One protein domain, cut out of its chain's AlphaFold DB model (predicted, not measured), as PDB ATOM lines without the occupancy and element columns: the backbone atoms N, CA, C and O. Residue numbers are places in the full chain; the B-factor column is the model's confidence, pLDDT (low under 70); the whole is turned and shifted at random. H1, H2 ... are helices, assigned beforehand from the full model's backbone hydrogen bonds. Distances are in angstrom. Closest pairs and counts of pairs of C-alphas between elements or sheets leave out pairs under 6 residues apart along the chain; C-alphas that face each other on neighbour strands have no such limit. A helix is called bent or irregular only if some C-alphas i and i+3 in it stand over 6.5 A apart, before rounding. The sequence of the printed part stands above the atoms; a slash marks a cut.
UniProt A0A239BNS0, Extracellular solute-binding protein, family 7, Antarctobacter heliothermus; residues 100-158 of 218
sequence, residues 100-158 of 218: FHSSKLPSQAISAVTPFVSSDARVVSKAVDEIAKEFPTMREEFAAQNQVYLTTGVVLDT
ATOM      1  N   PHE A 100      37.308  41.579  13.194       89.69
ATOM      2  CA  PHE A 100      36.269  40.860  12.471       89.69
ATOM      3  C   PHE A 100      34.874  41.474  12.586       89.69
ATOM      4  O   PHE A 100      33.991  41.039  11.840       89.69
ATOM      5  N   HIS A 101      34.698  42.462  13.463       92.25
ATOM      6  CA  HIS A 101      33.403  42.967  13.910       92.25
ATOM      7  C   HIS A 101      33.252  44.482  13.713       92.25
ATOM      8  O   HIS A 101      32.496  45.116  14.439       92.25
ATOM      9  N   SER A 102      33.908  45.072  12.707       89.06
ATOM     10  CA  SER A 102      33.903  46.527  12.464       89.06
ATOM     11  C   SER A 102      32.511  47.156  12.300       89.06
ATOM     12  O   SER A 102      32.370  48.356  12.479       89.06
ATOM     13  N   SER A 103      31.473  46.378  11.974       92.19
ATOM     14  CA  SER A 103      30.089  46.875  11.912       92.19
ATOM     15  C   SER A 103      29.402  46.983  13.278       92.19
ATOM     16  O   SER A 103      28.420  47.706  13.399       92.19
ATOM     17  N   LYS A 104      29.860  46.220  14.279       95.75
ATOM     18  CA  LYS A 104      29.297  46.175  15.641       95.75
ATOM     19  C   LYS A 104      30.172  46.914  16.650       95.75
ATOM     20  O   LYS A 104      29.648  47.509  17.580       95.75
ATOM     21  N   LEU A 105      31.487  46.846  16.451       95.25
ATOM     22  CA  LEU A 105      32.518  47.401  17.319       95.25
ATOM     23  C   LEU A 105      33.456  48.346  16.531       95.25
ATOM     24  O   LEU A 105      34.662  48.083  16.460       95.25
ATOM     25  N   PRO A 106      32.944  49.375  15.822       93.56
ATOM     26  CA  PRO A 106      33.774  50.200  14.946       93.56
ATOM     27  C   PRO A 106      34.892  50.933  15.693       93.56
ATOM     28  O   PRO A 106      36.004  51.019  15.169       93.56
ATOM     29  N   SER A 107      34.649  51.413  16.916       93.12
ATOM     30  CA  SER A 107      35.674  52.123  17.694       93.12
ATOM     31  C   SER A 107      36.866  51.233  18.073       93.12
ATOM     32  O   SER A 107      37.998  51.706  18.159       93.12
ATOM     33  N   GLN A 108      36.648  49.920  18.192       91.38
ATOM     34  CA  GLN A 108      37.697  48.940  18.498       91.38
ATOM     35  C   GLN A 108      38.713  48.758  17.362       91.38
ATOM     36  O   GLN A 108      39.750  48.128  17.556       91.38
ATOM     37  N   ALA A 109      38.436  49.298  16.173       89.81
ATOM     38  CA  ALA A 109      39.350  49.256  15.039       89.81
ATOM     39  C   ALA A 109      40.389  50.390  15.047       89.81
ATOM     40  O   ALA A 109      41.179  50.459  14.108       89.81
ATOM     41  N   ILE A 110      40.403  51.273  16.056       89.50
ATOM     42  CA  ILE A 110      41.208  52.506  16.046       89.50
ATOM     43  C   ILE A 110      42.685  52.261  15.712       89.50
ATOM     44  O   ILE A 110      43.201  52.877  14.786       89.50
ATOM     45  N   SER A 111      43.329  51.281  16.353       87.94
ATOM     46  CA  SER A 111      44.732  50.932  16.080       87.94
ATOM     47  C   SER A 111      44.950  50.395  14.661       87.94
ATOM     48  O   SER A 111      45.991  50.648  14.062       87.94
ATOM     49  N   ALA A 112      43.958  49.702  14.096       87.88
ATOM     50  CA  ALA A 112      44.001  49.203  12.727       87.88
ATOM     51  C   ALA A 112      43.729  50.304  11.687       87.88
ATOM     52  O   ALA A 112      44.181  50.196  10.554       87.88
ATOM     53  N   VAL A 113      43.009  51.376  12.008       89.44
ATOM     54  CA  VAL A 113      42.784  52.474  11.045       89.44
ATOM     55  C   VAL A 113      43.813  53.596  11.165       89.44
ATOM     56  O   VAL A 113      43.901  54.437  10.273       89.44
ATOM     57  N   THR A 114      44.644  53.575  12.209       89.38
ATOM     58  CA  THR A 114      45.793  54.473  12.386       89.38
ATOM     59  C   THR A 114      47.112  53.686  12.430       89.38
ATOM     60  O   THR A 114      47.765  53.646  13.478       89.38
ATOM     61  N   PRO A 115      47.526  53.023  11.330       86.19
ATOM     62  CA  PRO A 115      48.795  52.302  11.308       86.19
ATOM     63  C   PRO A 115      49.990  53.265  11.431       86.19
ATOM     64  O   PRO A 115      49.875  54.465  11.188       86.19
ATOM     65  N   PHE A 116      51.159  52.719  11.783       85.38
ATOM     66  CA  PHE A 116      52.451  53.428  11.851       85.38
ATOM     67  C   PHE A 116      52.584  54.524  12.925       85.38
ATOM     68  O   PHE A 116      53.525  55.313  12.884       85.38
ATOM     69  N   VAL A 117      51.691  54.563  13.918       88.31
ATOM     70  CA  VAL A 117      51.757  55.546  15.019       88.31
ATOM     71  C   VAL A 117      52.830  55.229  16.072       88.31
ATOM     72  O   VAL A 117      53.337  56.140  16.721       88.31
ATOM     73  N   SER A 118      53.178  53.954  16.263       88.94
ATOM     74  CA  SER A 118      54.228  53.496  17.183       88.94
ATOM     75  C   SER A 118      54.627  52.054  16.859       88.94
ATOM     76  O   SER A 118      53.793  51.280  16.393       88.94
ATOM     77  N   SER A 119      55.879  51.688  17.140       86.62
ATOM     78  CA  SER A 119      56.368  50.301  17.130       86.62
ATOM     79  C   SER A 119      56.401  49.655  18.524       86.62
ATOM     80  O   SER A 119      56.752  48.485  18.649       86.62
ATOM     81  N   ASP A 120      56.055  50.393  19.585       88.94
ATOM     82  CA  ASP A 120      55.950  49.854  20.946       88.94
ATOM     83  C   ASP A 120      54.494  49.485  21.261       88.94
ATOM     84  O   ASP A 120      53.661  50.357  21.540       88.94
ATOM     85  N   ALA A 121      54.206  48.179  21.261       86.81
ATOM     86  CA  ALA A 121      52.887  47.625  21.569       86.81
ATOM     87  C   ALA A 121      52.334  48.098  22.923       86.81
ATOM     88  O   ALA A 121      51.128  48.286  23.070       86.81
ATOM     89  N   ARG A 122      53.199  48.343  23.917       87.75
ATOM     90  CA  ARG A 122      52.774  48.769  25.261       87.75
ATOM     91  C   ARG A 122      52.232  50.191  25.240       87.75
ATOM     92  O   ARG A 122      51.262  50.487  25.933       87.75
ATOM     93  N   VAL A 123      52.840  51.063  24.432       89.88
ATOM     94  CA  VAL A 123      52.370  52.443  24.245       89.88
ATOM     95  C   VAL A 123      51.013  52.441  23.546       89.88
ATOM     96  O   VAL A 123      50.103  53.125  24.007       89.88
ATOM     97  N   VAL A 124      50.851  51.629  22.493       89.25
ATOM     98  CA  VAL A 124      49.568  51.483  21.784       89.25
ATOM     99  C   VAL A 124      48.490  50.936  22.721       89.25
ATOM    100  O   VAL A 124      47.423  51.532  22.824       89.25
ATOM    101  N   SER A 125      48.784  49.863  23.462       88.38
ATOM    102  CA  SER A 125      47.858  49.270  24.434       88.38
ATOM    103  C   SER A 125      47.391  50.284  25.469       88.38
ATOM    104  O   SER A 125      46.192  50.419  25.703       88.38
ATOM    105  N   LYS A 126      48.328  51.030  26.064       89.38
ATOM    106  CA  LYS A 126      48.005  52.037  27.073       89.38
ATOM    107  C   LYS A 126      47.144  53.162  26.495       89.38
ATOM    108  O   LYS A 126      46.177  53.554  27.135       89.38
ATOM    109  N   ALA A 127      47.471  53.646  25.296       90.88
ATOM    110  CA  ALA A 127      46.700  54.694  24.633       90.88
ATOM    111  C   ALA A 127      45.267  54.235  24.316       90.88
ATOM    112  O   ALA A 127      44.320  54.963  24.596       90.88
ATOM    113  N   VAL A 128      45.088  53.017  23.792       90.00
ATOM    114  CA  VAL A 128      43.751  52.462  23.510       90.00
ATOM    115  C   VAL A 128      42.946  52.273  24.799       90.00
ATOM    116  O   VAL A 128      41.770  52.626  24.833       90.00
ATOM    117  N   ASP A 129      43.567  51.803  25.885       88.44
ATOM    118  CA  ASP A 129      42.888  51.682  27.182       88.44
ATOM    119  C   ASP A 129      42.524  53.041  27.801       88.44
ATOM    120  O   ASP A 129      41.487  53.159  28.455       88.44
ATOM    121  N   GLU A 130      43.353  54.073  27.627       91.19
ATOM    122  CA  GLU A 130      43.030  55.445  28.041       91.19
ATOM    123  C   GLU A 130      41.848  55.996  27.235       91.19
ATOM    124  O   GLU A 130      40.893  56.496  27.829       91.19
ATOM    125  N   ILE A 131      41.835  55.788  25.913       91.69
ATOM    126  CA  ILE A 131      40.705  56.148  25.043       91.69
ATOM    127  C   ILE A 131      39.433  55.409  25.478       91.69
ATOM    128  O   ILE A 131      38.385  56.033  25.617       91.69
ATOM    129  N   ALA A 132      39.506  54.109  25.776       90.00
ATOM    130  CA  ALA A 132      38.347  53.334  26.230       90.00
ATOM    131  C   ALA A 132      37.794  53.794  27.594       90.00
ATOM    132  O   ALA A 132      36.622  53.553  27.905       90.00
ATOM    133  N   LYS A 133      38.626  54.435  28.428       89.94
ATOM    134  CA  LYS A 133      38.215  55.037  29.708       89.94
ATOM    135  C   LYS A 133      37.613  56.426  29.525       89.94
ATOM    136  O   LYS A 133      36.642  56.744  30.206       89.94
ATOM    137  N   GLU A 134      38.198  57.240  28.651       94.19
ATOM    138  CA  GLU A 134      37.770  58.620  28.399       94.19
ATOM    139  C   GLU A 134      36.498  58.683  27.547       94.19
ATOM    140  O   GLU A 134      35.615  59.499  27.813       94.19
ATOM    141  N   PHE A 135      36.374  57.791  26.561       94.25
ATOM    142  CA  PHE A 135      35.283  57.774  25.592       94.25
ATOM    143  C   PHE A 135      34.373  56.554  25.814       94.25
ATOM    144  O   PHE A 135      34.729  55.433  25.433       94.25
ATOM    145  N   PRO A 136      33.161  56.748  26.378       93.25
ATOM    146  CA  PRO A 136      32.238  55.656  26.698       93.25
ATOM    147  C   PRO A 136      31.858  54.773  25.508       93.25
ATOM    148  O   PRO A 136      31.574  53.592  25.708       93.25
ATOM    149  N   THR A 137      31.912  55.306  24.283       94.38
ATOM    150  CA  THR A 137      31.559  54.611  23.036       94.38
ATOM    151  C   THR A 137      32.171  53.214  22.941       94.38
ATOM    152  O   THR A 137      31.469  52.262  22.610       94.38
ATOM    153  N   MET A 138      33.452  53.052  23.303       92.31
ATOM    154  CA  MET A 138      34.134  51.751  23.231       92.31
ATOM    155  C   MET A 138      33.476  50.691  24.119       92.31
ATOM    156  O   MET A 138      33.422  49.518  23.750       92.31
ATOM    157  N   ARG A 139      32.957  51.095  25.281       92.81
ATOM    158  CA  ARG A 139      32.262  50.213  26.228       92.81
ATOM    159  C   ARG A 139      30.796  50.027  25.850       92.81
ATOM    160  O   ARG A 139      30.272  48.929  26.007       92.81
ATOM    161  N   GLU A 140      30.147  51.072  25.344       96.12
ATOM    162  CA  GLU A 140      28.752  51.040  24.894       96.12
ATOM    163  C   GLU A 140      28.552  50.110  23.693       96.12
ATOM    164  O   GLU A 140      27.555  49.392  23.636       96.12
ATOM    165  N   GLU A 141      29.522  50.046  22.778       96.69
ATOM    166  CA  GLU A 141      29.511  49.098  21.658       96.69
ATOM    167  C   GLU A 141      29.455  47.640  22.144       96.69
ATOM    168  O   GLU A 141      28.643  46.861  21.643       96.69
ATOM    169  N   PHE A 142      30.247  47.278  23.162       96.44
ATOM    170  CA  PHE A 142      30.177  45.956  23.798       96.44
ATOM    171  C   PHE A 142      28.886  45.764  24.603       96.44
ATOM    172  O   PHE A 142      28.272  44.699  24.518       96.44
ATOM    173  N   ALA A 143      28.419  46.790  25.319       97.12
ATOM    174  CA  ALA A 143      27.158  46.723  26.059       97.12
ATOM    175  C   ALA A 143      25.966  46.446  25.126       97.12
ATOM    176  O   ALA A 143      25.103  45.629  25.450       97.12
ATOM    177  N   ALA A 144      25.961  47.031  23.924       97.94
ATOM    178  CA  ALA A 144      24.974  46.741  22.882       97.94
ATOM    179  C   ALA A 144      25.025  45.282  22.381       97.94
ATOM    180  O   ALA A 144      24.054  44.796  21.801       97.94
ATOM    181  N   GLN A 145      26.127  44.565  22.628       97.88
ATOM    182  CA  GLN A 145      26.274  43.125  22.375       97.88
ATOM    183  C   GLN A 145      26.049  42.266  23.632       97.88
ATOM    184  O   GLN A 145      26.449  41.101  23.640       97.88
ATOM    185  N   ASN A 146      25.411  42.813  24.676       97.69
ATOM    186  CA  ASN A 146      25.195  42.154  25.971       97.69
ATOM    187  C   ASN A 146      26.509  41.744  26.665       97.69
ATOM    188  O   ASN A 146      26.612  40.659  27.233       97.69
ATOM    189  N   GLN A 147      27.545  42.583  26.569       97.50
ATOM    190  CA  GLN A 147      28.885  42.275  27.071       97.50
ATOM    191  C   GLN A 147      29.483  43.423  27.878       97.50
ATOM    192  O   GLN A 147      29.256  44.601  27.606       97.50
ATOM    193  N   VAL A 148      30.310  43.058  28.858       95.69
ATOM    194  CA  VAL A 148      31.125  44.003  29.620       95.69
ATOM    195  C   VAL A 148      32.529  44.013  29.031       95.69
ATOM    196  O   VAL A 148      33.236  43.009  29.070       95.69
ATOM    197  N   TYR A 149      32.949  45.163  28.506       93.12
ATOM    198  CA  TYR A 149      34.339  45.371  28.118       93.12
ATOM    199  C   TYR A 149      35.244  45.385  29.356       93.12
ATOM    200  O   TYR A 149      35.025  46.190  30.265       93.12
ATOM    201  N   LEU A 150      36.259  44.516  29.375       91.56
ATOM    202  CA  LEU A 150      37.225  44.427  30.472       91.56
ATOM    203  C   LEU A 150      38.468  45.284  30.205       91.56
ATOM    204  O   LEU A 150      38.784  46.169  30.996       91.56
ATOM    205  N   THR A 151      39.183  45.008  29.113       87.62
ATOM    206  CA  THR A 151      40.463  45.651  28.771       87.62
ATOM    207  C   THR A 151      40.859  45.332  27.330       87.62
ATOM    208  O   THR A 151      40.353  44.364  26.750       87.62
ATOM    209  N   THR A 152      41.827  46.070  26.776       85.12
ATOM    210  CA  THR A 152      42.501  45.677  25.531       85.12
ATOM    211  C   THR A 152      43.462  44.535  25.851       85.12
ATOM    212  O   THR A 152      44.621  44.755  26.186       85.12
ATOM    213  N   GLY A 153      42.963  43.297  25.835       75.44
ATOM    214  CA  GLY A 153      43.720  42.138  26.330       75.44
ATOM    215  C   GLY A 153      44.850  41.661  25.414       75.44
ATOM    216  O   GLY A 153      45.745  40.961  25.872       75.44
ATOM    217  N   VAL A 154      44.813  42.020  24.126       82.56
ATOM    218  CA  VAL A 154      45.782  41.560  23.122       82.56
ATOM    219  C   VAL A 154      46.158  42.721  22.221       82.56
ATOM    220  O   VAL A 154      45.303  43.277  21.531       82.56
ATOM    221  N   VAL A 155      47.445  43.056  22.195       80.12
ATOM    222  CA  VAL A 155      48.009  44.051  21.283       80.12
ATOM    223  C   VAL A 155      49.195  43.423  20.577       80.12
ATOM    224  O   VAL A 155      50.133  42.957  21.219       80.12
ATOM    225  N   LEU A 156      49.115  43.383  19.252       79.75
ATOM    226  CA  LEU A 156      50.194  42.901  18.401       79.75
ATOM    227  C   LEU A 156      51.125  44.075  18.091       79.75
ATOM    228  O   LEU A 156      50.667  45.197  17.871       79.75
ATOM    229  N   ASP A 157      52.425  43.819  18.132       74.44
ATOM    230  CA  ASP A 157      53.473  44.822  17.957       74.44
ATOM    231  C   ASP A 157      53.593  45.303  16.511       74.44
ATOM    232  O   ASP A 157      53.836  46.485  16.267       74.44
ATOM    233  N   THR A 158      53.407  44.409  15.543       79.19
ATOM    234  CA  THR A 158      53.569  44.737  14.131       79.19
ATOM    235  C   THR A 158      52.799  43.777  13.227       79.19
ATOM    236  O   THR A 158      52.671  42.599  13.539       79.19
TER     237      THR A 158
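Overview. This is residues 100 to 158 of the 218 residues of the protein "Extracellular solute-binding protein, family 7" of Antarctobacter heliothermus (UniProt A0A239BNS0). What is the overall shape? The longest helix, H2, and the shorter H1 run opposite ways along an elongated body, with H3 set across at the end where H2 finishes and H1 begins. From H3 the unnamed residues 144 to 158 fold back along the body's length toward the end where H2 begins. What is it made of? The printed part has 59 residues with three named helices, in the order H1, H2, H3, and no named strand; the class is all helix, though under half of the residues, 29, are in named elements. How large is it? It is compact, with a radius of gyration of the C-alphas of 11.4 A and spans of 33 by 20 by 17 A.

Along the chain. Where is the longest helix? H2, residues 121 to 134, measures 19.9 A from C-alpha 121 at (52.887, 47.625, 21.569) to C-alpha 134. Where are the others? H1, residues 106 to 113, measures 10.1 A and begins with C-alpha 106 at (33.774, 50.200, 14.946). It is irregular: C-alphas 108 and 111 are 7.7 A apart. H3, residues 137 to 143, measures 9.5 A and ends with C-alpha 143 at (27.158, 46.723, 26.059).

Arrangement. How does H2 stand to H1? They only just touch, with 3 pairs of C-alphas within 8 A, H2 with residues 124 to 128 alone; the closest C-alphas, of Ser 111 and Val 124, are 7.5 A apart. They form a helical hairpin, with a shallow tilt of 28 degrees, opposite ways. Where does H3 stand? It is close to H2 but not clearly touching, about perpendicular at 80 degrees; the closest C-alphas, of Ala 132 and Met 138, are 5.4 A apart. It touches H1 at a steep tilt of 53 degrees, opposite ways, the closest C-alphas being those of Ser 107 and Met 138, 5.8 A apart. What do the backbones show? Each O i to N i+4 pair is within hydrogen-bond range in H2, but 2 of 3 in H3 and 1 of 4 in H1, where 4 of 5 O i to N i+3 pairs are within range.

Size, cuts and confidence. How far does it reach? The two C-alphas farthest apart, of Ser 119 and Asn 146, are 33.4 A apart. Is it continuous? The printed part has no cut; the link from H1 to H2 is short and that from H2 to H3 tight. How confident is the model? The mean pLDDT of the printed part is 90.1, and no printed residue is under 70.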